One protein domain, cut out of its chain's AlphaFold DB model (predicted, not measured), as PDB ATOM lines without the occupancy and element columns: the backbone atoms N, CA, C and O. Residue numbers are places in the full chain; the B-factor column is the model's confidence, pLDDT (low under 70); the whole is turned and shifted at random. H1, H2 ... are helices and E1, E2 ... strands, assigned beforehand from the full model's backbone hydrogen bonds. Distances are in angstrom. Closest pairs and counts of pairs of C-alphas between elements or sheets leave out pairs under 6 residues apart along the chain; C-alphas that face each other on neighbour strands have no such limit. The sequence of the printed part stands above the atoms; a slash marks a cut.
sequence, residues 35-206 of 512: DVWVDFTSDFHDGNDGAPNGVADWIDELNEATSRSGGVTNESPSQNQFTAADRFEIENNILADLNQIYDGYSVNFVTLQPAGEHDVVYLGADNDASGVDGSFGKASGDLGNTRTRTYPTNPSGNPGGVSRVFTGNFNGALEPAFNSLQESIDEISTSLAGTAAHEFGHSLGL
ATOM      1  N   ASP A  35     105.951  92.344  84.088       92.81
ATOM      2  CA  ASP A  35     105.550  93.579  83.429       92.81
ATOM      3  C   ASP A  35     106.288  94.756  84.084       92.81
ATOM      4  O   ASP A  35     106.207  94.963  85.298       92.81
ATOM      5  N   VAL A  36     106.984  95.544  83.266       94.25
ATOM      6  CA  VAL A  36     107.673  96.768  83.678       94.25
ATOM      7  C   VAL A  36     106.967  97.945  83.034       94.25
ATOM      8  O   VAL A  36     106.972  98.113  81.812       94.25
ATOM      9  N   TRP A  37     106.345  98.776  83.859       94.81
ATOM     10  CA  TRP A  37     105.701  99.992  83.401       94.81
ATOM     11  C   TRP A  37     106.745 101.087  83.174       94.81
ATOM     12  O   TRP A  37     107.325 101.620  84.120       94.81
ATOM     13  N   VAL A  38     106.965 101.432  81.909       96.00
ATOM     14  CA  VAL A  38     107.741 102.609  81.518       96.00
ATOM     15  C   VAL A  38     106.793 103.802  81.532       96.00
ATOM     16  O   VAL A  38     105.963 103.979  80.634       96.00
ATOM     17  N   ASP A  39     106.852 104.570  82.612       93.25
ATOM     18  CA  ASP A  39     105.895 105.627  82.896       93.25
ATOM     19  C   ASP A  39     106.331 106.955  82.270       93.25
ATOM     20  O   ASP A  39     107.198 107.654  82.791       93.25
ATOM     21  N   PHE A  40     105.678 107.288  81.156       92.56
ATOM     22  CA  PHE A  40     105.758 108.574  80.452       92.56
ATOM     23  C   PHE A  40     104.565 109.491  80.762       92.56
ATOM     24  O   PHE A  40     104.309 110.457  80.044       92.56
ATOM     25  N   THR A  41     103.728 109.144  81.737       86.88
ATOM     26  CA  THR A  41     102.394 109.747  81.879       86.88
ATOM     27  C   THR A  41     102.159 110.424  83.213       86.88
ATOM     28  O   THR A  41     101.300 111.305  83.284       86.88
ATOM     29  N   SER A  42     102.886 110.032  84.258       81.50
ATOM     30  CA  SER A  42     102.708 110.625  85.577       81.50
ATOM     31  C   SER A  42     103.331 112.018  85.686       81.50
ATOM     32  O   SER A  42     104.414 112.291  85.167       81.50
ATOM     33  N   ASP A  43     102.604 112.878  86.394       74.06
ATOM     34  CA  ASP A  43     102.968 114.237  86.810       74.06
ATOM     35  C   ASP A  43     103.170 114.169  88.337       74.06
ATOM     36  O   ASP A  43     102.199 114.198  89.107       74.06
ATOM     37  N   PHE A  44     104.401 113.864  88.759       68.88
ATOM     38  CA  PHE A  44     104.837 113.667  90.142       68.88
ATOM     39  C   PHE A  44     105.585 114.866  90.735       68.88
ATOM     40  O   PHE A  44     106.106 114.701  91.841       68.88
ATOM     41  N   HIS A  45     105.606 116.039  90.088       65.69
ATOM     42  CA  HIS A  45     106.240 117.252  90.615       65.69
ATOM     43  C   HIS A  45     106.047 117.389  92.138       65.69
ATOM     44  O   HIS A  45     104.946 117.636  92.646       65.69
ATOM     45  N   ASP A  46     107.138 117.169  92.881       56.59
ATOM     46  CA  ASP A  46     107.154 117.152  94.347       56.59
ATOM     47  C   ASP A  46     107.663 118.481  94.937       56.59
ATOM     48  O   ASP A  46     107.669 118.672  96.161       56.59
ATOM     49  N   GLY A  47     108.018 119.429  94.065       50.47
ATOM     50  CA  GLY A  47     108.542 120.745  94.397       50.47
ATOM     51  C   GLY A  47     107.505 121.780  94.856       50.47
ATOM     52  O   GLY A  47     106.318 121.749  94.533       50.47
ATOM     53  N   ASN A  48     107.986 122.784  95.597       47.75
ATOM     54  CA  ASN A  48     107.202 123.944  96.045       47.75
ATOM     55  C   ASN A  48     106.842 124.936  94.912       47.75
ATOM     56  O   ASN A  48     106.145 125.916  95.184       47.75
ATOM     57  N   ASP A  49     107.300 124.701  93.675       51.66
ATOM     58  CA  ASP A  49     107.312 125.702  92.597       51.66
ATOM     59  C   ASP A  49     106.417 125.367  91.383       51.66
ATOM     60  O   ASP A  49     106.259 126.205  90.492       51.66
ATOM     61  N   GLY A  50     105.715 124.225  91.387       52.75
ATOM     62  CA  GLY A  50     104.740 123.868  90.352       52.75
ATOM     63  C   GLY A  50     103.555 123.089  90.921       52.75
ATOM     64  O   GLY A  50     103.730 122.112  91.634       52.75
ATOM     65  N   ALA A  51     102.326 123.527  90.639       54.31
ATOM     66  CA  ALA A  51     101.177 122.632  90.782       54.31
ATOM     67  C   ALA A  51     101.179 121.670  89.586       54.31
ATOM     68  O   ALA A  51     101.529 122.150  88.503       54.31
ATOM     69  N   PRO A  52     100.705 120.416  89.744       61.34
ATOM     70  CA  PRO A  52     100.471 119.512  88.625       61.34
ATOM     71  C   PRO A  52      99.744 120.275  87.527       61.34
ATOM     72  O   PRO A  52      98.629 120.785  87.732       61.34
ATOM     73  N   ASN A  53     100.423 120.484  86.408       60.03
ATOM     74  CA  ASN A  53      99.921 121.340  85.342       60.03
ATOM     75  C   ASN A  53      99.066 120.523  84.354       60.03
ATOM     76  O   ASN A  53      98.438 121.094  83.455       60.03
ATOM     77  N   GLY A  54      98.972 119.203  84.578       63.19
ATOM     78  CA  GLY A  54      98.239 118.259  83.743       63.19
ATOM     79  C   GLY A  54      99.003 117.845  82.483       63.19
ATOM     80  O   GLY A  54      98.395 117.260  81.583       63.19
ATOM     81  N   VAL A  55     100.291 118.175  82.403       67.88
ATOM     82  CA  VAL A  55     101.271 117.689  81.432       67.88
ATOM     83  C   VAL A  55     102.127 116.652  82.156       67.88
ATOM     84  O   VAL A  55     102.420 116.811  83.330       67.88
ATOM     85  N   ALA A  56     102.475 115.557  81.484       72.00
ATOM     86  CA  ALA A  56     103.347 114.551  82.085       72.00
ATOM     87  C   ALA A  56     104.748 115.138  82.326       72.00
ATOM     88  O   ALA A  56     105.280 115.780  81.419       72.00
ATOM     89  N   ASP A  57     105.368 114.870  83.476       79.75
ATOM     90  CA  ASP A  57     106.624 115.538  83.865       79.75
ATOM     91  C   ASP A  57     107.748 115.306  82.859       79.75
ATOM     92  O   ASP A  57     108.492 116.225  82.533       79.75
ATOM     93  N   TRP A  58     107.830 114.113  82.264       87.56
ATOM     94  CA  TRP A  58     108.868 113.815  81.272       87.56
ATOM     95  C   TRP A  58     108.862 114.795  80.091       87.56
ATOM     96  O   TRP A  58     109.916 115.103  79.541       87.56
ATOM     97  N   ILE A  59     107.689 115.317  79.711       86.81
ATOM     98  CA  ILE A  59     107.563 116.331  78.665       86.81
ATOM     99  C   ILE A  59     108.196 117.640  79.121       86.81
ATOM    100  O   ILE A  59     108.906 118.274  78.337       86.81
ATOM    101  N   ASP A  60     107.882 118.075  80.336       85.81
ATOM    102  CA  ASP A  60     108.330 119.357  80.867       85.81
ATOM    103  C   ASP A  60     109.836 119.333  81.113       85.81
ATOM    104  O   ASP A  60     110.550 120.209  80.622       85.81
ATOM    105  N   GLU A  61     110.326 118.250  81.702       88.25
ATOM    106  CA  GLU A  61     111.740 117.957  81.895       88.25
ATOM    107  C   GLU A  61     112.502 117.864  80.561       88.25
ATOM    108  O   GLU A  61     113.557 118.470  80.385       88.25
ATOM    109  N   LEU A  62     111.965 117.167  79.553       90.25
ATOM    110  CA  LEU A  62     112.601 117.110  78.232       90.25
ATOM    111  C   LEU A  62     112.634 118.493  77.553       90.25
ATOM    112  O   LEU A  62     113.621 118.854  76.902       90.25
ATOM    113  N   ASN A  63     111.573 119.293  77.702       89.31
ATOM    114  CA  ASN A  63     111.553 120.672  77.209       89.31
ATOM    115  C   ASN A  63     112.557 121.553  77.951       89.31
ATOM    116  O   ASN A  63     113.112 122.479  77.350       89.31
ATOM    117  N   GLU A  64     112.797 121.289  79.231       88.69
ATOM    118  CA  GLU A  64     113.837 121.958  79.986       88.69
ATOM    119  C   GLU A  64     115.228 121.590  79.460       88.69
ATOM    120  O   GLU A  64     115.985 122.505  79.126       88.69
ATOM    121  N   ALA A  65     115.549 120.299  79.311       89.25
ATOM    122  CA  ALA A  65     116.826 119.855  78.739       89.25
ATOM    123  C   ALA A  65     117.086 120.533  77.386       89.25
ATOM    124  O   ALA A  65     118.145 121.118  77.151       89.25
ATOM    125  N   THR A  66     116.053 120.553  76.543       89.69
ATOM    126  CA  THR A  66     116.044 121.240  75.252       89.69
ATOM    127  C   THR A  66     116.272 122.750  75.391       89.69
ATOM    128  O   THR A  66     117.003 123.368  74.623       89.69
ATOM    129  N   SER A  67     115.664 123.397  76.381       89.06
ATOM    130  CA  SER A  67     115.858 124.833  76.614       89.06
ATOM    131  C   SER A  67     117.282 125.142  77.089       89.06
ATOM    132  O   SER A  67     117.863 126.144  76.664       89.06
ATOM    133  N   ARG A  68     117.862 124.271  77.928       89.25
ATOM    134  CA  ARG A  68     119.242 124.367  78.433       89.25
ATOM    135  C   ARG A  68     120.280 124.146  77.318       89.25
ATOM    136  O   ARG A  68     121.300 124.835  77.323       89.25
ATOM    137  N   SER A  69     120.011 123.279  76.334       89.19
ATOM    138  CA  SER A  69     120.893 123.038  75.172       89.19
ATOM    139  C   SER A  69     120.846 124.147  74.103       89.19
ATOM    140  O   SER A  69     121.695 124.204  73.215       89.19
ATOM    141  N   GLY A  70     119.869 125.059  74.175       89.12
ATOM    142  CA  GLY A  70     119.589 126.037  73.114       89.12
ATOM    143  C   GLY A  70     118.624 125.522  72.038       89.12
ATOM    144  O   GLY A  70     118.307 126.265  71.103       89.12
ATOM    145  N   GLY A  71     118.122 124.298  72.217       88.06
ATOM    146  CA  GLY A  71     117.028 123.640  71.512       88.06
ATOM    147  C   GLY A  71     117.433 122.329  70.833       88.06
ATOM    148  O   GLY A  71     118.475 121.766  71.153       88.06
ATOM    149  N   VAL A  72     116.603 121.823  69.918       86.69
ATOM    150  CA  VAL A  72     116.825 120.534  69.217       86.69
ATOM    151  C   VAL A  72     117.567 120.663  67.880       86.69
ATOM    152  O   VAL A  72     118.099 119.695  67.366       86.69
ATOM    153  N   THR A  73     117.598 121.855  67.286       82.00
ATOM    154  CA  THR A  73     118.263 122.170  66.009       82.00
ATOM    155  C   THR A  73     118.793 123.608  66.011       82.00
ATOM    156  O   THR A  73     118.508 124.396  66.910       82.00
ATOM    157  N   ASN A  74     119.518 124.021  64.971       78.88
ATOM    158  CA  ASN A  74     119.982 125.408  64.806       78.88
ATOM    159  C   ASN A  74     118.886 126.370  64.276       78.88
ATOM    160  O   ASN A  74     119.187 127.414  63.687       78.88
ATOM    161  N   GLU A  75     117.603 126.010  64.398       74.94
ATOM    162  CA  GLU A  75     116.482 126.852  63.977       74.94
ATOM    163  C   GLU A  75     116.120 127.932  65.022       74.94
ATOM    164  O   GLU A  75     116.730 128.071  66.081       74.94
ATOM    165  N   SER A  76     115.138 128.786  64.705       67.50
ATOM    166  CA  SER A  76     114.697 129.849  65.618       67.50
ATOM    167  C   SER A  76     114.152 129.263  66.937       67.50
ATOM    168  O   SER A  76     113.392 128.298  66.877       67.50
ATOM    169  N   PRO A  77     114.414 129.870  68.117       64.06
ATOM    170  CA  PRO A  77     114.041 129.311  69.426       64.06
ATOM    171  C   PRO A  77     112.567 128.911  69.598       64.06
ATOM    172  O   PRO A  77     112.260 127.999  70.356       64.06
ATOM    173  N   SER A  78     111.635 129.554  68.886       60.72
ATOM    174  CA  SER A  78     110.204 129.212  68.938       60.72
ATOM    175  C   SER A  78     109.824 127.934  68.177       60.72
ATOM    176  O   SER A  78     108.666 127.535  68.219       60.72
ATOM    177  N   GLN A  79     110.759 127.338  67.434       63.09
ATOM    178  CA  GLN A  79     110.592 126.085  66.688       63.09
ATOM    179  C   GLN A  79     111.487 124.971  67.246       63.09
ATOM    180  O   GLN A  79     111.609 123.926  66.623       63.09
ATOM    181  N   ASN A  80     112.116 125.198  68.403       79.31
ATOM    182  CA  ASN A  80     113.259 124.411  68.845       79.31
ATOM    183  C   ASN A  80     112.950 123.430  69.982       79.31
ATOM    184  O   ASN A  80     113.819 123.168  70.805       79.31
ATOM    185  N   GLN A  81     111.719 122.918  70.029       87.62
ATOM    186  CA  GLN A  81     111.265 121.896  70.974       87.62
ATOM    187  C   GLN A  81     110.773 120.662  70.222       87.62
ATOM    188  O   GLN A  81     110.203 120.798  69.137       87.62
ATOM    189  N   PHE A  82     110.918 119.485  70.832       91.56
ATOM    190  CA  PHE A  82     110.306 118.261  70.321       91.56
ATOM    191  C   PHE A  82     108.784 118.411  70.246       91.56
ATOM    192  O   PHE A  82     108.113 118.756  71.227       91.56
ATOM    193  N   THR A  83     108.227 118.150  69.068       92.69
ATOM    194  CA  THR A  83     106.785 118.106  68.843       92.69
ATOM    195  C   THR A  83     106.173 116.859  69.483       92.69
ATOM    196  O   THR A  83     106.866 115.937  69.901       92.69
ATOM    197  N   ALA A  84     104.840 116.778  69.520       92.25
ATOM    198  CA  ALA A  84     104.162 115.567  69.989       92.25
ATOM    199  C   ALA A  84     104.494 114.320  69.143       92.25
ATOM    200  O   ALA A  84     104.441 113.212  69.663       92.25
ATOM    201  N   ALA A  85     104.817 114.493  67.854       94.56
ATOM    202  CA  ALA A  85     105.219 113.383  66.994       94.56
ATOM    203  C   ALA A  85     106.639 112.908  67.331       94.56
ATOM    204  O   ALA A  85     106.833 111.713  67.511       94.56
ATOM    205  N   ASP A  86     107.577 113.844  67.502       95.00
ATOM    206  CA  ASP A  86     108.968 113.530  67.862       95.00
ATOM    207  C   ASP A  86     109.032 112.826  69.222       95.00
ATOM    208  O   ASP A  86     109.722 111.831  69.388       95.00
ATOM    209  N   ARG A  87     108.239 113.287  70.197       95.19
ATOM    210  CA  ARG A  87     108.151 112.648  71.518       95.19
ATOM    211  C   ARG A  87     107.600 111.229  71.456       95.19
ATOM    212  O   ARG A  87     108.128 110.351  72.119       95.19
ATOM    213  N   PHE A  88     106.576 111.000  70.638       95.69
ATOM    214  CA  PHE A  88     106.060 109.652  70.417       95.69
ATOM    215  C   PHE A  88     107.108 108.742  69.757       95.69
ATOM    216  O   PHE A  88     107.170 107.553  70.054       95.69
ATOM    217  N   GLU A  89     107.946 109.277  68.869       97.12
ATOM    218  CA  GLU A  89     109.080 108.540  68.301       97.12
ATOM    219  C   GLU A  89     110.129 108.205  69.369       97.12
ATOM    220  O   GLU A  89     110.499 107.040  69.490       97.12
ATOM    221  N   ILE A  90     110.500 109.174  70.214       97.19
ATOM    222  CA  ILE A  90     111.414 108.971  71.350       97.19
ATOM    223  C   ILE A  90     110.889 107.882  72.301       97.19
ATOM    224  O   ILE A  90     111.629 106.964  72.646       97.19
ATOM    225  N   GLU A  91     109.609 107.925  72.687       97.19
ATOM    226  CA  GLU A  91     108.980 106.892  73.529       97.19
ATOM    227  C   GLU A  91     109.098 105.489  72.903       97.19
ATOM    228  O   GLU A  91     109.447 104.523  73.586       97.19
ATOM    229  N   ASN A  92     108.836 105.366  71.595       97.75
ATOM    230  CA  ASN A  92     108.937 104.085  70.890       97.75
ATOM    231  C   ASN A  92     110.383 103.585  70.798       97.75
ATOM    232  O   ASN A  92     110.613 102.388  70.970       97.75
ATOM    233  N   ASN A  93     111.342 104.480  70.545       98.19
ATOM    234  CA  ASN A  93     112.762 104.140  70.500       98.19
ATOM    235  C   ASN A  93     113.254 103.675  71.877       98.19
ATOM    236  O   ASN A  93     113.909 102.642  71.966       98.19
ATOM    237  N   ILE A  94     112.848 104.351  72.960       98.19
ATOM    238  CA  ILE A  94     113.184 103.938  74.332       98.19
ATOM    239  C   ILE A  94     112.690 102.519  74.623       98.19
ATOM    240  O   ILE A  94     113.444 101.695  75.139       98.19
ATOM    241  N   LEU A  95     111.439 102.202  74.277       98.12
ATOM    242  CA  LEU A  95     110.910 100.848  74.454       98.12
ATOM    243  C   LEU A  95     111.649  99.819  73.596       98.12
ATOM    244  O   LEU A  95     111.875  98.703  74.059       98.12
ATOM    245  N   ALA A  96     111.989 100.156  72.351       98.12
ATOM    246  CA  ALA A  96     112.717  99.255  71.467       98.12
ATOM    247  C   ALA A  96     114.102  98.916  72.039       98.12
ATOM    248  O   ALA A  96     114.436  97.736  72.148       98.12
ATOM    249  N   ASP A  97     114.847  99.925  72.489       98.31
ATOM    250  CA  ASP A  97     116.175  99.764  73.084       98.31
ATOM    251  C   ASP A  97     116.110  98.995  74.415       98.31
ATOM    252  O   ASP A  97     116.917  98.097  74.643       98.31
ATOM    253  N   LEU A  98     115.113  99.260  75.271       98.31
ATOM    254  CA  LEU A  98     114.892  98.489  76.505       98.31
ATOM    255  C   LEU A  98     114.650  97.000  76.217       98.31
ATOM    256  O   LEU A  98     115.280  96.141  76.838       98.31
ATOM    257  N   ASN A  99     113.777  96.696  75.251       97.81
ATOM    258  CA  ASN A  99     113.522  95.320  74.822       97.81
ATOM    259  C   ASN A  99     114.769  94.670  74.209       97.81
ATOM    260  O   ASN A  99     114.971  93.476  74.388       97.81
ATOM    261  N   GLN A 100     115.611  95.433  73.506       97.56
ATOM    262  CA  GLN A 100     116.863  94.924  72.954       97.56
ATOM    263  C   GLN A 100     117.897  94.618  74.047       97.56
ATOM    264  O   GLN A 100     118.571  93.594  73.980       97.56
ATOM    265  N   ILE A 101     118.047  95.494  75.045       97.69
ATOM    266  CA  ILE A 101     119.036  95.336  76.124       97.69
ATOM    267  C   ILE A 101     118.707  94.124  77.004       97.69
ATOM    268  O   ILE A 101     119.616  93.402  77.412       97.69
ATOM    269  N   TYR A 102     117.420  93.905  77.278       97.75
ATOM    270  CA  TYR A 102     116.920  92.780  78.071       97.75
ATOM    271  C   TYR A 102     116.331  91.656  77.202       97.75
ATOM    272  O   TYR A 102     115.510  90.868  77.679       97.75
ATOM    273  N   ASP A 103     116.758  91.544  75.943       96.31
ATOM    274  CA  ASP A 103     116.395  90.401  75.108       96.31
ATOM    275  C   ASP A 103     116.897  89.094  75.746       96.31
ATOM    276  O   ASP A 103     117.991  89.030  76.311       96.31
ATOM    277  N   GLY A 104     116.072  88.049  75.691       93.62
ATOM    278  CA  GLY A 104     116.329  86.772  76.366       93.62
ATOM    279  C   GLY A 104     115.914  86.705  77.842       93.62
ATOM    280  O   GLY A 104     115.957  85.621  78.421       93.62
ATOM    281  N   TYR A 105     115.449  87.807  78.440       96.56
ATOM    282  CA  TYR A 105     114.901  87.821  79.798       96.56
ATOM    283  C   TYR A 105     113.367  87.821  79.794       96.56
ATOM    284  O   TYR A 105     112.708  88.295  78.869       96.56
ATOM    285  N   SER A 106     112.771  87.295  80.862       95.44
ATOM    286  CA  SER A 106     111.324  87.274  81.108       95.44
ATOM    287  C   SER A 106     110.837  88.635  81.616       95.44
ATOM    288  O   SER A 106     110.268  88.742  82.700       95.44
ATOM    289  N   VAL A 107     111.077  89.685  80.830       95.19
ATOM    290  CA  VAL A 107     110.719  91.076  81.128       95.19
ATOM    291  C   VAL A 107     109.880  91.627  79.978       95.19
ATOM    292  O   VAL A 107     110.203  91.428  78.811       95.19
ATOM    293  N   ASN A 108     108.783  92.310  80.298       96.00
ATOM    294  CA  ASN A 108     107.872  92.897  79.325       96.00
ATOM    295  C   ASN A 108     107.688  94.392  79.603       96.00
ATOM    296  O   ASN A 108     106.963  94.780  80.520       96.00
ATOM    297  N   PHE A 109     108.327  95.241  78.799       97.25
ATOM    298  CA  PHE A 109     108.191  96.691  78.928       97.25
ATOM    299  C   PHE A 109     106.888  97.180  78.296       97.25
ATOM    300  O   PHE A 109     106.635  96.978  77.106       97.25
ATOM    301  N   VAL A 110     106.065  97.871  79.083       96.19
ATOM    302  CA  VAL A 110     104.769  98.404  78.652       96.19
ATOM    303  C   VAL A 110     104.605  99.865  79.056       96.19
ATOM    304  O   VAL A 110     105.120 100.304  80.075       96.19
ATOM    305  N   THR A 111     103.841 100.630  78.279       95.19
ATOM    306  CA  THR A 111     103.538 102.045  78.584       95.19
ATOM    307  C   THR A 111     102.197 102.242  79.273       95.19
ATOM    308  O   THR A 111     101.948 103.277  79.890       95.19
ATOM    309  N   LEU A 112     101.313 101.247  79.181       93.06
ATOM    310  CA  LEU A 112     100.070 101.219  79.935       93.06
ATOM    311  C   LEU A 112     100.327 100.533  81.267       93.06
ATOM    312  O   LEU A 112     100.774  99.389  81.276       93.06
ATOM    313  N   GLN A 113      99.984 101.210  82.362       90.19
ATOM    314  CA  GLN A 113     100.121 100.660  83.705       90.19
ATOM    315  C   GLN A 113      99.454  99.268  83.800       90.19
ATOM    316  O   GLN A 113      98.233  99.165  83.597       90.19
ATOM    317  N   PRO A 114     100.217  98.203  84.112       90.00
ATOM    318  CA  PRO A 114      99.681  96.866  84.320       90.00
ATOM    319  C   PRO A 114      98.677  96.815  85.471       90.00
ATOM    320  O   PRO A 114      98.728  97.588  86.429       90.00
ATOM    321  N   ALA A 115      97.764  95.847  85.410       85.50
ATOM    322  CA  ALA A 115      96.943  95.505  86.563       85.50
ATOM    323  C   ALA A 115      97.719  94.547  87.478       85.50
ATOM    324  O   ALA A 115      98.173  93.506  87.019       85.50
ATOM    325  N   GLY A 116      97.778  94.840  88.779       83.38
ATOM    326  CA  GLY A 116      98.488  94.001  89.752       83.38
ATOM    327  C   GLY A 116      99.891  94.518  90.070       83.38
ATOM    328  O   GLY A 116     100.152  95.711  89.914       83.38
ATOM    329  N   GLU A 117     100.750  93.631  90.573       80.50
ATOM    330  CA  GLU A 117     102.141  93.952  90.917       80.50
ATOM    331  C   GLU A 117     102.974  94.075  89.636       80.50
ATOM    332  O   GLU A 117     102.847  93.248  88.734       80.50
ATOM    333  N   HIS A 118     103.772  95.133  89.543       87.12
ATOM    334  CA  HIS A 118     104.629  95.444  88.401       87.12
ATOM    335  C   HIS A 118     105.774  96.333  88.872       87.12
ATOM    336  O   HIS A 118     105.618  97.067  89.854       87.12
ATOM    337  N   ASP A 119     106.882  96.303  88.141       89.44
ATOM    338  CA  ASP A 119     107.968  97.258  88.343       89.44
ATOM    339  C   ASP A 119     107.715  98.531  87.540       89.44
ATOM    340  O   ASP A 119     106.912  98.556  86.602       89.44
ATOM    341  N   VAL A 120     108.383  99.616  87.930       90.88
ATOM    342  CA  VAL A 120     108.209 100.929  87.307       90.88
ATOM    343  C   VAL A 120     109.562 101.542  86.999       90.88
ATOM    344  O   VAL A 120     110.423 101.655  87.876       90.88
ATOM    345  N   VAL A 121     109.700 102.005  85.760       93.75
ATOM    346  CA  VAL A 121     110.751 102.928  85.347       93.75
ATOM    347  C   VAL A 121     110.084 104.255  85.037       93.75
ATOM    348  O   VAL A 121     109.339 104.381  84.067       93.75
ATOM    349  N   TYR A 122     110.314 105.234  85.900       92.44
ATOM    350  CA  TYR A 122     109.706 106.547  85.803       92.44
ATOM    351  C   TYR A 122     110.602 107.507  85.022       92.44
ATOM    352  O   TYR A 122     111.723 107.812  85.443       92.44
ATOM    353  N   LEU A 123     110.095 107.980  83.887       93.12
ATOM    354  CA  LEU A 123     110.751 108.971  83.043       93.12
ATOM    355  C   LEU A 123     110.218 110.349  83.439       93.12
ATOM    356  O   LEU A 123     109.007 110.544  83.507       93.12
ATOM    357  N   GLY A 124     111.115 111.305  83.676       83.56
ATOM    358  CA  GLY A 124     110.719 112.660  84.064       83.56
ATOM    359  C   GLY A 124     110.629 112.881  85.561       83.56
ATOM    360  O   GLY A 124     109.787 113.643  86.008       83.56
ATOM    361  N   ALA A 125     111.482 112.228  86.350       82.88
ATOM    362  CA  ALA A 125     111.637 112.655  87.733       82.88
ATOM    363  C   ALA A 125     112.169 114.092  87.787       82.88
ATOM    364  O   ALA A 125     113.104 114.413  87.054       82.88
ATOM    365  N   ASP A 126     111.591 114.894  88.682       80.31
ATOM    366  CA  ASP A 126     111.964 116.291  88.918       80.31
ATOM    367  C   ASP A 126     113.476 116.408  89.184       80.31
ATOM    368  O   ASP A 126     114.018 115.790  90.115       80.31
ATOM    369  N   ASN A 127     114.164 117.146  88.314       76.38
ATOM    370  CA  ASN A 127     115.609 117.346  88.356       76.38
ATOM    371  C   ASN A 127     116.034 118.542  89.232       76.38
ATOM    372  O   ASN A 127     117.230 118.694  89.480       76.38
ATOM    373  N   ASP A 128     115.089 119.350  89.720       77.62
ATOM    374  CA  ASP A 128     115.335 120.508  90.586       77.62
ATOM    375  C   ASP A 128     115.323 120.113  92.075       77.62
ATOM    376  O   ASP A 128     115.602 120.920  92.977       77.62
ATOM    377  N   ALA A 129     115.024 118.845  92.372       73.75
ATOM    378  CA  ALA A 129     115.104 118.322  93.721       73.75
ATOM    379  C   ALA A 129     116.538 118.439  94.283       73.75
ATOM    380  O   ALA A 129     117.553 118.139  93.653       73.75
ATOM    381  N   SER A 130     116.641 118.853  95.547       76.94
ATOM    382  CA  SER A 130     117.930 118.988  96.235       76.94
ATOM    383  C   SER A 130     118.753 117.694  96.145       76.94
ATOM    384  O   SER A 130     118.393 116.688  96.760       76.94
ATOM    385  N   GLY A 131     119.917 117.760  95.495       77.06
ATOM    386  CA  GLY A 131     120.878 116.655  95.433       77.06
ATOM    387  C   GLY A 131     120.712 115.710  94.241       77.06
ATOM    388  O   GLY A 131     121.329 114.647  94.258       77.06
ATOM    389  N   VAL A 132     119.913 116.074  93.230       80.44
ATOM    390  CA  VAL A 132     119.882 115.366  91.934       80.44
ATOM    391  C   VAL A 132     120.519 116.163  90.785       80.44
ATOM    392  O   VAL A 132     120.599 115.648  89.672       80.44
ATOM    393  N   ASP A 133     121.054 117.361  91.063       79.88
ATOM    394  CA  ASP A 133     121.818 118.176  90.107       79.88
ATOM    395  C   ASP A 133     122.934 117.354  89.438       79.88
ATOM    396  O   ASP A 133     123.896 116.928  90.083       79.88
ATOM    397  N   GLY A 134     122.812 117.147  88.125       84.88
ATOM    398  CA  GLY A 134     123.782 116.396  87.323       84.88
ATOM    399  C   GLY A 134     123.670 114.869  87.413       84.88
ATOM    400  O   GLY A 134     124.472 114.180  86.783       84.88
ATOM    401  N   SER A 135     122.695 114.322  88.149       91.19
ATOM    402  CA  SER A 135     122.382 112.889  88.103       91.19
ATOM    403  C   SER A 135     121.485 112.578  86.913       91.19
ATOM    404  O   SER A 135     120.501 113.271  86.678       91.19
ATOM    405  N   PHE A 136     121.770 111.509  86.175       94.31
ATOM    406  CA  PHE A 136     120.917 111.086  85.057       94.31
ATOM    407  C   PHE A 136     119.772 110.179  85.496       94.31
ATOM    408  O   PHE A 136     118.708 110.184  84.881       94.31
ATOM    409  N   GLY A 137     119.967 109.432  86.579       93.56
ATOM    410  CA  GLY A 137     118.947 108.563  87.134       93.56
ATOM    411  C   GLY A 137     119.189 108.241  88.601       93.56
ATOM    412  O   GLY A 137     120.140 108.739  89.218       93.56
ATOM    413  N   LYS A 138     118.240 107.509  89.183       91.88
ATOM    414  CA  LYS A 138     118.336 106.957  90.531       91.88
ATOM    415  C   LYS A 138     117.371 105.795  90.715       91.88
ATOM    416  O   LYS A 138     116.164 105.961  90.550       91.88
ATOM    417  N   ALA A 139     117.882 104.690  91.224       89.56
ATOM    418  CA  ALA A 139     117.109 103.540  91.654       89.56
ATOM    419  C   ALA A 139     117.539 103.089  93.053       89.56
ATOM    420  O   ALA A 139     118.566 103.506  93.590       89.56
ATOM    421  N   SER A 140     116.718 102.253  93.686       84.06
ATOM    422  CA  SER A 140     117.178 101.477  94.840       84.06
ATOM    423  C   SER A 140     117.652 100.117  94.359       84.06
ATOM    424  O   SER A 140     116.997  99.518  93.513       84.06
ATOM    425  N   GLY A 141     118.751  99.635  94.937       83.31
ATOM    426  CA  GLY A 141     119.161  98.246  94.775       83.31
ATOM    427  C   GLY A 141     118.103  97.303  95.346       83.31
ATOM    428  O   GLY A 141     117.605  97.532  96.455       83.31
ATOM    429  N   ASP A 142     117.772  96.259  94.599       83.31
ATOM    430  CA  ASP A 142     116.983  95.124  95.077       83.31
ATOM    431  C   ASP A 142     117.658  93.825  94.638       83.31
ATOM    432  O   ASP A 142     117.374  93.246  93.589       83.31
ATOM    433  N   LEU A 143     118.641  93.415  95.442       82.94
ATOM    434  CA  LEU A 143     119.421  92.223  95.167       82.94
ATOM    435  C   LEU A 143     118.511  90.996  95.123       82.94
ATOM    436  O   LEU A 143     117.729  90.764  96.040       82.94
ATOM    437  N   GLY A 144     118.614  90.222  94.043       74.69
ATOM    438  CA  GLY A 144     117.802  89.024  93.845       74.69
ATOM    439  C   GLY A 144     116.341  89.294  93.477       74.69
ATOM    440  O   GLY A 144     115.569  88.339  93.430       74.69
ATOM    441  N   ASN A 145     115.962  90.548  93.191       84.50
ATOM    442  CA  ASN A 145     114.590  90.943  92.856       84.50
ATOM    443  C   ASN A 145     113.572  90.504  93.932       84.50
ATOM    444  O   ASN A 145     112.556  89.853  93.653       84.50
ATOM    445  N   THR A 146     113.898  90.789  95.198       77.19
ATOM    446  CA  THR A 146     113.133  90.350  96.381       77.19
ATOM    447  C   THR A 146     111.948  91.262  96.702       77.19
ATOM    448  O   THR A 146     111.070  90.913  97.496       77.19
ATOM    449  N   ARG A 147     111.916  92.458  96.117       69.69
ATOM    450  CA  ARG A 147     110.962  93.528  96.384       69.69
ATOM    451  C   ARG A 147     110.424  94.079  95.067       69.69
ATOM    452  O   ARG A 147     110.558  95.274  94.816       69.69
ATOM    453  N   THR A 148     109.692  93.265  94.309       62.22
ATOM    454  CA  THR A 148     108.762  93.783  93.292       62.22
ATOM    455  C   THR A 148     107.787  94.746  93.975       62.22
ATOM    456  O   THR A 148     106.897  94.343  94.734       62.22
ATOM    457  N   ARG A 149     108.013  96.055  93.819       64.00
ATOM    458  CA  ARG A 149     107.264  97.086  94.551       64.00
ATOM    459  C   ARG A 149     106.042  97.481  93.752       64.00
ATOM    460  O   ARG A 149     106.117  98.260  92.814       64.00
ATOM    461  N   THR A 150     104.882  97.046  94.227       57.09
ATOM    462  CA  THR A 150     103.608  97.579  93.749       57.09
ATOM    463  C   THR A 150     103.476  99.051  94.131       57.09
ATOM    464  O   THR A 150     103.365  99.388  95.316       57.09
ATOM    465  N   TYR A 151     103.406  99.936  93.139       60.16
ATOM    466  CA  TYR A 151     102.979 101.312  93.364       60.16
ATOM    467  C   TYR A 151     101.451 101.391  93.269       60.16
ATOM    468  O   TYR A 151     100.869 100.946  92.276       60.16
ATOM    469  N   PRO A 152     100.748 101.928  94.288       52.56
ATOM    470  CA  PRO A 152      99.333 102.234  94.127       52.56
ATOM    471  C   PRO A 152      99.165 103.269  93.007       52.56
ATOM    472  O   PRO A 152     100.088 104.020  92.713       52.56
ATOM    473  N   THR A 153      97.983 103.344  92.395       54.75
ATOM    474  CA  THR A 153      97.658 104.369  91.391       54.75
ATOM    475  C   THR A 153      98.010 105.768  91.914       54.75
ATOM    476  O   THR A 153      97.331 106.255  92.820       54.75
ATOM    477  N   ASN A 154      99.042 106.389  91.336       52.38
ATOM    478  CA  ASN A 154      99.451 107.779  91.542       52.38
ATOM    479  C   ASN A 154      99.735 108.170  93.019       52.38
ATOM    480  O   ASN A 154      98.922 108.858  93.650       52.38
ATOM    481  N   PRO A 155     100.860 107.728  93.619       47.56
ATOM    482  CA  PRO A 155     101.254 108.206  94.932       47.56
ATOM    483  C   PRO A 155     101.746 109.650  94.802       47.56
ATOM    484  O   PRO A 155     102.843 109.898  94.326       47.56
ATOM    485  N   SER A 156     100.966 110.617  95.278       51.59
ATOM    486  CA  SER A 156     101.512 111.943  95.573       51.59
ATOM    487  C   SER A 156     102.702 111.786  96.538       51.59
ATOM    488  O   SER A 156     102.500 111.340  97.674       51.59
ATOM    489  N   GLY A 157     103.916 112.129  96.102       57.00
ATOM    490  CA  GLY A 157     105.154 112.051  96.886       57.00
ATOM    491  C   GLY A 157     106.252 111.250  96.190       57.00
ATOM    492  O   GLY A 157     106.055 110.742  95.102       57.00
ATOM    493  N   ASN A 158     107.414 111.140  96.836       59.69
ATOM    494  CA  ASN A 158     108.576 110.389  96.365       59.69
ATOM    495  C   ASN A 158     108.423 108.903  96.764       59.69
ATOM    496  O   ASN A 158     108.758 108.548  97.901       59.69
ATOM    497  N   PRO A 159     107.909 108.009  95.895       60.22
ATOM    498  CA  PRO A 159     107.908 106.584  96.171       60.22
ATOM    499  C   PRO A 159     109.356 106.089  96.174       60.22
ATOM    500  O   PRO A 159     109.984 105.930  95.125       60.22
ATOM    501  N   GLY A 160     109.928 105.892  97.361       67.06
ATOM    502  CA  GLY A 160     111.251 105.293  97.486       67.06
ATOM    503  C   GLY A 160     111.304 103.957  96.736       67.06
ATOM    504  O   GLY A 160     110.367 103.155  96.810       67.06
ATOM    505  N   GLY A 161     112.401 103.708  96.026       73.94
ATOM    506  CA  GLY A 161     112.633 102.458  95.297       73.94
ATOM    507  C   GLY A 161     112.115 102.374  93.869       73.94
ATOM    508  O   GLY A 161     112.284 101.316  93.285       73.94
ATOM    509  N   VAL A 162     111.534 103.441  93.309       85.25
ATOM    510  CA  VAL A 162     111.265 103.502  91.859       85.25
ATOM    511  C   VAL A 162     112.569 103.797  91.130       85.25
ATOM    512  O   VAL A 162     113.320 104.667  91.582       85.25
ATOM    513  N   SER A 163     112.790 103.138  89.996       92.00
ATOM    514  CA  SER A 163     113.831 103.510  89.038       92.00
ATOM    515  C   SER A 163     113.453 104.798  88.326       92.00
ATOM    516  O   SER A 163     112.399 104.871  87.705       92.00
ATOM    517  N   ARG A 164     114.280 105.836  88.437       92.00
ATOM    518  CA  ARG A 164     113.976 107.182  87.934       92.00
ATOM    519  C   ARG A 164     114.994 107.640  86.926       92.00
ATOM    520  O   ARG A 164     116.184 107.479  87.161       92.00
ATOM    521  N   VAL A 165     114.522 108.323  85.896       94.69
ATOM    522  CA  VAL A 165     115.359 109.015  84.920       94.69
ATOM    523  C   VAL A 165     115.044 110.509  84.972       94.69
ATOM    524  O   VAL A 165     113.893 110.913  84.801       94.69
ATOM    525  N   PHE A 166     116.072 111.326  85.201       93.44
ATOM    526  CA  PHE A 166     115.979 112.787  85.263       93.44
ATOM    527  C   PHE A 166     116.174 113.365  83.857       93.44
ATOM    528  O   PHE A 166     117.270 113.795  83.494       93.44
ATOM    529  N   THR A 167     115.128 113.325  83.029       94.12
ATOM    530  CA  THR A 167     115.191 113.710  81.605       94.12
ATOM    531  C   THR A 167     115.700 115.143  81.394       94.12
ATOM    532  O   THR A 167     116.400 115.390  80.413       94.12
ATOM    533  N   GLY A 168     115.464 116.066  82.338       90.56
ATOM    534  CA  GLY A 168     115.963 117.445  82.286       90.56
ATOM    535  C   GLY A 168     117.490 117.591  82.351       90.56
ATOM    536  O   GLY A 168     118.034 118.628  81.963       90.56
ATOM    537  N   ASN A 169     118.207 116.549  82.782       93.81
ATOM    538  CA  ASN A 169     119.671 116.547  82.875       93.81
ATOM    539  C   ASN A 169     120.371 116.063  81.593       93.81
ATOM    540  O   ASN A 169     121.595 116.100  81.515       93.81
ATOM    541  N   PHE A 170     119.625 115.665  80.559       94.31
ATOM    542  CA  PHE A 170     120.176 115.150  79.297       94.31
ATOM    543  C   PHE A 170     120.450 116.241  78.255       94.31
ATOM    544  O   PHE A 170     120.496 115.979  77.058       94.31
ATOM    545  N   ASN A 171     120.676 117.483  78.687       92.56
ATOM    546  CA  ASN A 171     120.997 118.580  77.775       92.56
ATOM    547  C   ASN A 171     122.361 118.426  77.070       92.56
ATOM    548  O   ASN A 171     122.631 119.201  76.160       92.56
ATOM    549  N   GLY A 172     123.229 117.512  77.530       89.88
ATOM    550  CA  GLY A 172     124.488 117.162  76.858       89.88
ATOM    551  C   GLY A 172     124.236 116.431  75.540       89.88
ATOM    552  O   GLY A 172     124.658 116.912  74.498       89.88
ATOM    553  N   ALA A 173     123.379 115.404  75.573       90.38
ATOM    554  CA  ALA A 173     122.969 114.599  74.415       90.38
ATOM    555  C   ALA A 173     122.149 115.371  73.355       90.38
ATOM    556  O   ALA A 173     121.527 114.778  72.481       90.38
ATOM    557  N   LEU A 174     122.061 116.700  73.468       91.81
ATOM    558  CA  LEU A 174     121.409 117.578  72.508       91.81
ATOM    559  C   LEU A 174     122.437 118.580  71.990       91.81
ATOM    560  O   LEU A 174     122.754 119.567  72.660       91.81
ATOM    561  N   GLU A 175     122.895 118.381  70.755       91.88
ATOM    562  CA  GLU A 175     123.874 119.259  70.114       91.88
ATOM    563  C   GLU A 175     123.267 120.030  68.920       91.88
ATOM    564  O   GLU A 175     123.645 119.826  67.763       91.88
ATOM    565  N   PRO A 176     122.347 120.990  69.147       86.62
ATOM    566  CA  PRO A 176     121.564 121.630  68.081       86.62
ATOM    567  C   PRO A 176     122.400 122.341  67.008       86.62
ATOM    568  O   PRO A 176     121.918 122.619  65.910       86.62
ATOM    569  N   ALA A 177     123.649 122.695  67.321       87.00
ATOM    570  CA  ALA A 177     124.567 123.321  66.376       87.00
ATOM    571  C   ALA A 177     125.129 122.342  65.330       87.00
ATOM    572  O   ALA A 177     125.594 122.797  64.279       87.00
ATOM    573  N   PHE A 178     125.103 121.041  65.622       88.56
ATOM    574  CA  PHE A 178     125.748 119.991  64.838       88.56
ATOM    575  C   PHE A 178     124.746 118.966  64.310       88.56
ATOM    576  O   PHE A 178     124.893 118.545  63.159       88.56
ATOM    577  N   ASN A 179     123.703 118.669  65.083       90.88
ATOM    578  CA  ASN A 179     122.806 117.558  64.803       90.88
ATOM    579  C   ASN A 179     121.545 118.029  64.073       90.88
ATOM    580  O   ASN A 179     121.025 119.136  64.261       90.88
ATOM    581  N   SER A 180     121.070 117.186  63.162       92.38
ATOM    582  CA  SER A 180     119.718 117.276  62.625       92.38
ATOM    583  C   SER A 180     118.693 116.882  63.691       92.38
ATOM    584  O   SER A 180     119.023 116.219  64.667       92.38
ATOM    585  N   LEU A 181     117.420 117.234  63.474       92.38
ATOM    586  CA  LEU A 181     116.343 116.824  64.382       92.38
ATOM    587  C   LEU A 181     116.314 115.302  64.584       92.38
ATOM    588  O   LEU A 181     116.111 114.854  65.703       92.38
ATOM    589  N   GLN A 182     116.519 114.525  63.514       95.31
ATOM    590  CA  GLN A 182     116.507 113.067  63.610       95.31
ATOM    591  C   GLN A 182     117.693 112.546  64.424       95.31
ATOM    592  O   GLN A 182     117.489 111.708  65.284       95.31
ATOM    593  N   GLU A 183     118.902 113.070  64.198       94.94
ATOM    594  CA  GLU A 183     120.075 112.689  65.000       94.94
ATOM    595  C   GLU A 183     119.839 113.004  66.483       94.94
ATOM    596  O   GLU A 183     120.051 112.137  67.321       94.94
ATOM    597  N   SER A 184     119.267 114.171  66.811       94.75
ATOM    598  CA  SER A 184     118.901 114.494  68.195       94.75
ATOM    599  C   SER A 184     117.795 113.603  68.767       94.75
ATOM    600  O   SER A 184     117.814 113.341  69.964       94.75
ATOM    601  N   ILE A 185     116.829 113.148  67.956       95.88
ATOM    602  CA  ILE A 185     115.828 112.146  68.370       95.88
ATOM    603  C   ILE A 185     116.522 110.817  68.678       95.88
ATOM    604  O   ILE A 185     116.228 110.213  69.707       95.88
ATOM    605  N   ASP A 186     117.434 110.366  67.824       96.62
ATOM    606  CA  ASP A 186     118.117 109.081  67.975       96.62
ATOM    607  C   ASP A 186     119.036 109.096  69.219       96.62
ATOM    608  O   ASP A 186     118.899 108.249  70.103       96.62
ATOM    609  N   GLU A 187     119.890 110.116  69.360       95.75
ATOM    610  CA  GLU A 187     120.841 110.279  70.475       95.75
ATOM    611  C   GLU A 187     120.149 110.413  71.837       95.75
ATOM    612  O   GLU A 187     120.530 109.734  72.803       95.75
ATOM    613  N   ILE A 188     119.104 111.252  71.929       96.31
ATOM    614  CA  ILE A 188     118.358 111.422  73.183       96.31
ATOM    615  C   ILE A 188     117.604 110.143  73.541       96.31
ATOM    616  O   ILE A 188     117.557 109.779  74.716       96.31
ATOM    617  N   SER A 189     117.053 109.433  72.550       97.88
ATOM    618  CA  SER A 189     116.340 108.174  72.778       97.88
ATOM    619  C   SER A 189     117.273 107.121  73.355       97.88
ATOM    620  O   SER A 189     116.973 106.572  74.414       97.88
ATOM    621  N   THR A 190     118.423 106.886  72.720       97.50
ATOM    622  CA  THR A 190     119.388 105.878  73.180       97.50
ATOM    623  C   THR A 190     119.999 106.252  74.529       97.50
ATOM    624  O   THR A 190     120.128 105.390  75.400       97.50
ATOM    625  N   SER A 191     120.280 107.536  74.775       97.19
ATOM    626  CA  SER A 191     120.773 107.997  76.080       97.19
ATOM    627  C   SER A 191     119.750 107.777  77.200       97.19
ATOM    628  O   SER A 191     120.094 107.258  78.268       97.19
ATOM    629  N   LEU A 192     118.482 108.137  76.964       97.44
ATOM    630  CA  LEU A 192     117.398 107.940  77.927       97.44
ATOM    631  C   LEU A 192     117.098 106.458  78.150       97.44
ATOM    632  O   LEU A 192     116.949 106.047  79.298       97.44
ATOM    633  N   ALA A 193     117.061 105.652  77.089       98.19
ATOM    634  CA  ALA A 193     116.865 104.209  77.174       98.19
ATOM    635  C   ALA A 193     118.005 103.530  77.933       98.19
ATOM    636  O   ALA A 193     117.770 102.701  78.808       98.19
ATOM    637  N   GLY A 194     119.244 103.936  77.647       97.69
ATOM    638  CA  GLY A 194     120.434 103.440  78.313       97.69
ATOM    639  C   GLY A 194     120.409 103.713  79.818       97.69
ATOM    640  O   GLY A 194     120.724 102.828  80.613       97.69
ATOM    641  N   THR A 195     119.995 104.916  80.227       97.69
ATOM    642  CA  THR A 195     119.812 105.235  81.649       97.69
ATOM    643  C   THR A 195     118.589 104.532  82.242       97.69
ATOM    644  O   THR A 195     118.689 103.981  83.329       97.69
ATOM    645  N   ALA A 196     117.457 104.457  81.545       97.50
ATOM    646  CA  ALA A 196     116.286 103.703  82.002       97.50
ATOM    647  C   ALA A 196     116.634 102.229  82.285       97.50
ATOM    648  O   ALA A 196     116.299 101.701  83.345       97.50
ATOM    649  N   ALA A 197     117.372 101.590  81.374       98.00
ATOM    650  CA  ALA A 197     117.855 100.222  81.515       98.00
ATOM    651  C   ALA A 197     118.851 100.067  82.671       98.00
ATOM    652  O   ALA A 197     118.816  99.056  83.372       98.00
ATOM    653  N   HIS A 198     119.729 101.057  82.866       97.50
ATOM    654  CA  HIS A 198     120.683 101.117  83.972       97.50
ATOM    655  C   HIS A 198     119.972 101.143  85.327       97.50
ATOM    656  O   HIS A 198     120.255 100.317  86.193       97.50
ATOM    657  N   GLU A 199     119.024 102.065  85.492       95.62
ATOM    658  CA  GLU A 199     118.279 102.222  86.739       95.62
ATOM    659  C   GLU A 199     117.407 100.996  87.011       95.62
ATOM    660  O   GLU A 199     117.442 100.454  88.112       95.62
ATOM    661  N   PHE A 200     116.720 100.473  85.989       95.62
ATOM    662  CA  PHE A 200     116.004  99.205  86.114       95.62
ATOM    663  C   PHE A 200     116.932  98.049  86.511       95.62
ATOM    664  O   PHE A 200     116.566  97.221  87.340       95.62
ATOM    665  N   GLY A 201     118.167  98.032  86.006       95.50
ATOM    666  CA  GLY A 201     119.181  97.061  86.407       95.50
ATOM    667  C   GLY A 201     119.441  97.070  87.914       95.50
ATOM    668  O   GLY A 201     119.542  96.006  88.522       95.50
ATOM    669  N   HIS A 202     119.476  98.237  88.559       93.19
ATOM    670  CA  HIS A 202     119.580  98.316  90.020       93.19
ATOM    671  C   HIS A 202     118.375  97.687  90.734       93.19
ATOM    672  O   HIS A 202     118.563  97.007  91.745       93.19
ATOM    673  N   SER A 203     117.160  97.839  90.193       90.25
ATOM    674  CA  SER A 203     115.970  97.127  90.694       90.25
ATOM    675  C   SER A 203     116.063  95.605  90.545       90.25
ATOM    676  O   SER A 203     115.322  94.895  91.203       90.25
ATOM    677  N   LEU A 204     116.990  95.098  89.732       92.19
ATOM    678  CA  LEU A 204     117.293  93.669  89.611       92.19
ATOM    679  C   LEU A 204     118.575  93.262  90.360       92.19
ATOM    680  O   LEU A 204     119.073  92.151  90.187       92.19
ATOM    681  N   GLY A 205     119.141  94.157  91.176       91.00
ATOM    682  CA  GLY A 205     120.345  93.882  91.960       91.00
ATOM    683  C   GLY A 205     121.659  94.094  91.213       91.00
ATOM    684  O   GLY A 205     122.701  93.646  91.683       91.00
ATOM    685  N   LEU A 206     121.643  94.752  90.053       94.69
ATOM    686  CA  LEU A 206     122.862  95.053  89.309       94.69
ATOM    687  C   LEU A 206     123.597  96.245  89.934       94.69
ATOM    688  O   LEU A 206     122.969  97.215  90.348       94.69
TER     689      LEU A 206
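AT A GLANCE: This is residues 35 to 206 of the 512 residues of an uncharacterized protein of Planctomycetes bacterium HG15A2 (UniProt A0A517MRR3). A small sheet of four short parallel strands has two long helices, H2 and H3, crossing each other over one face, while the shorter H1 only grazes the sheet, close to the last residue of E3. Long links with no named element make much of the rest. Look for 172 printed residues with three named helices and four named strands, in the order E1 H1 H2 E2 E3 E4 H3; the sheet runs E2 E1 E3 E4, and the class is mixed, with under half of the residues in named elements. The whole is compact, radius of gyration of the C-alphas 15.7 A, spanning 49 by 40 by 27 A.

HOW THE PARTS SIT: Start at the inner strands E1, residues 35 to 39, and E3, residues 119 to 123: N 37 and O 119 are 2.8 A apart, within hydrogen-bond range. Edge strand E2, residues 107 to 110, neighbours E1, with N 38 and O 110 at 2.8 A; edge strand E4, residues 163 to 165, neighbours E3, with N 122 and O 163 at 2.8 A. H3, residues 181 to 203, is over E3 and E4 at a height over the sheet of 9.2 A; its closest C-alphas to E4 are Glu 199 and Ser 163, 5.2 A. H2, residues 84 to 101, is on the same face over E2 and E1, height 10.2 A, giving two layers, helices on one face of a sheet. H2 and H3 touch, closest C-alphas Ile 94 and Ala 193 at 4.7 A, a steep tilt of 46 degrees, the same way. H1, residues 57 to 69, grazes the sheet with residues 57 to 62 and is apart from H3. E1, H1 H2, E2 form a strand-helix-strand unit, parallel neighbour strands with helices between, its crossover right-handed. In H1, H2 and H3 every O i to N i+4 pair is within hydrogen-bond range.

IN THESE COORDINATES: Find C-alpha 35 at (105.550, 93.579, 83.429), where E1 begins. H1 is 18.3 A long and H2 25.8 A; H3 runs 32.9 A to C-alpha 203 at (115.970, 97.127, 90.694).

THE WHOLE: The C-alphas of Ser 76 and Thr 146 are the two farthest apart, 50.1 A. The printed part has no cut; the links E1 to H1, H1 to H2, E3 to E4 and E4 to H3 are long. Read low pLDDT, under 70, at residues 44 to 55, 76 to 79 and 147 to 160.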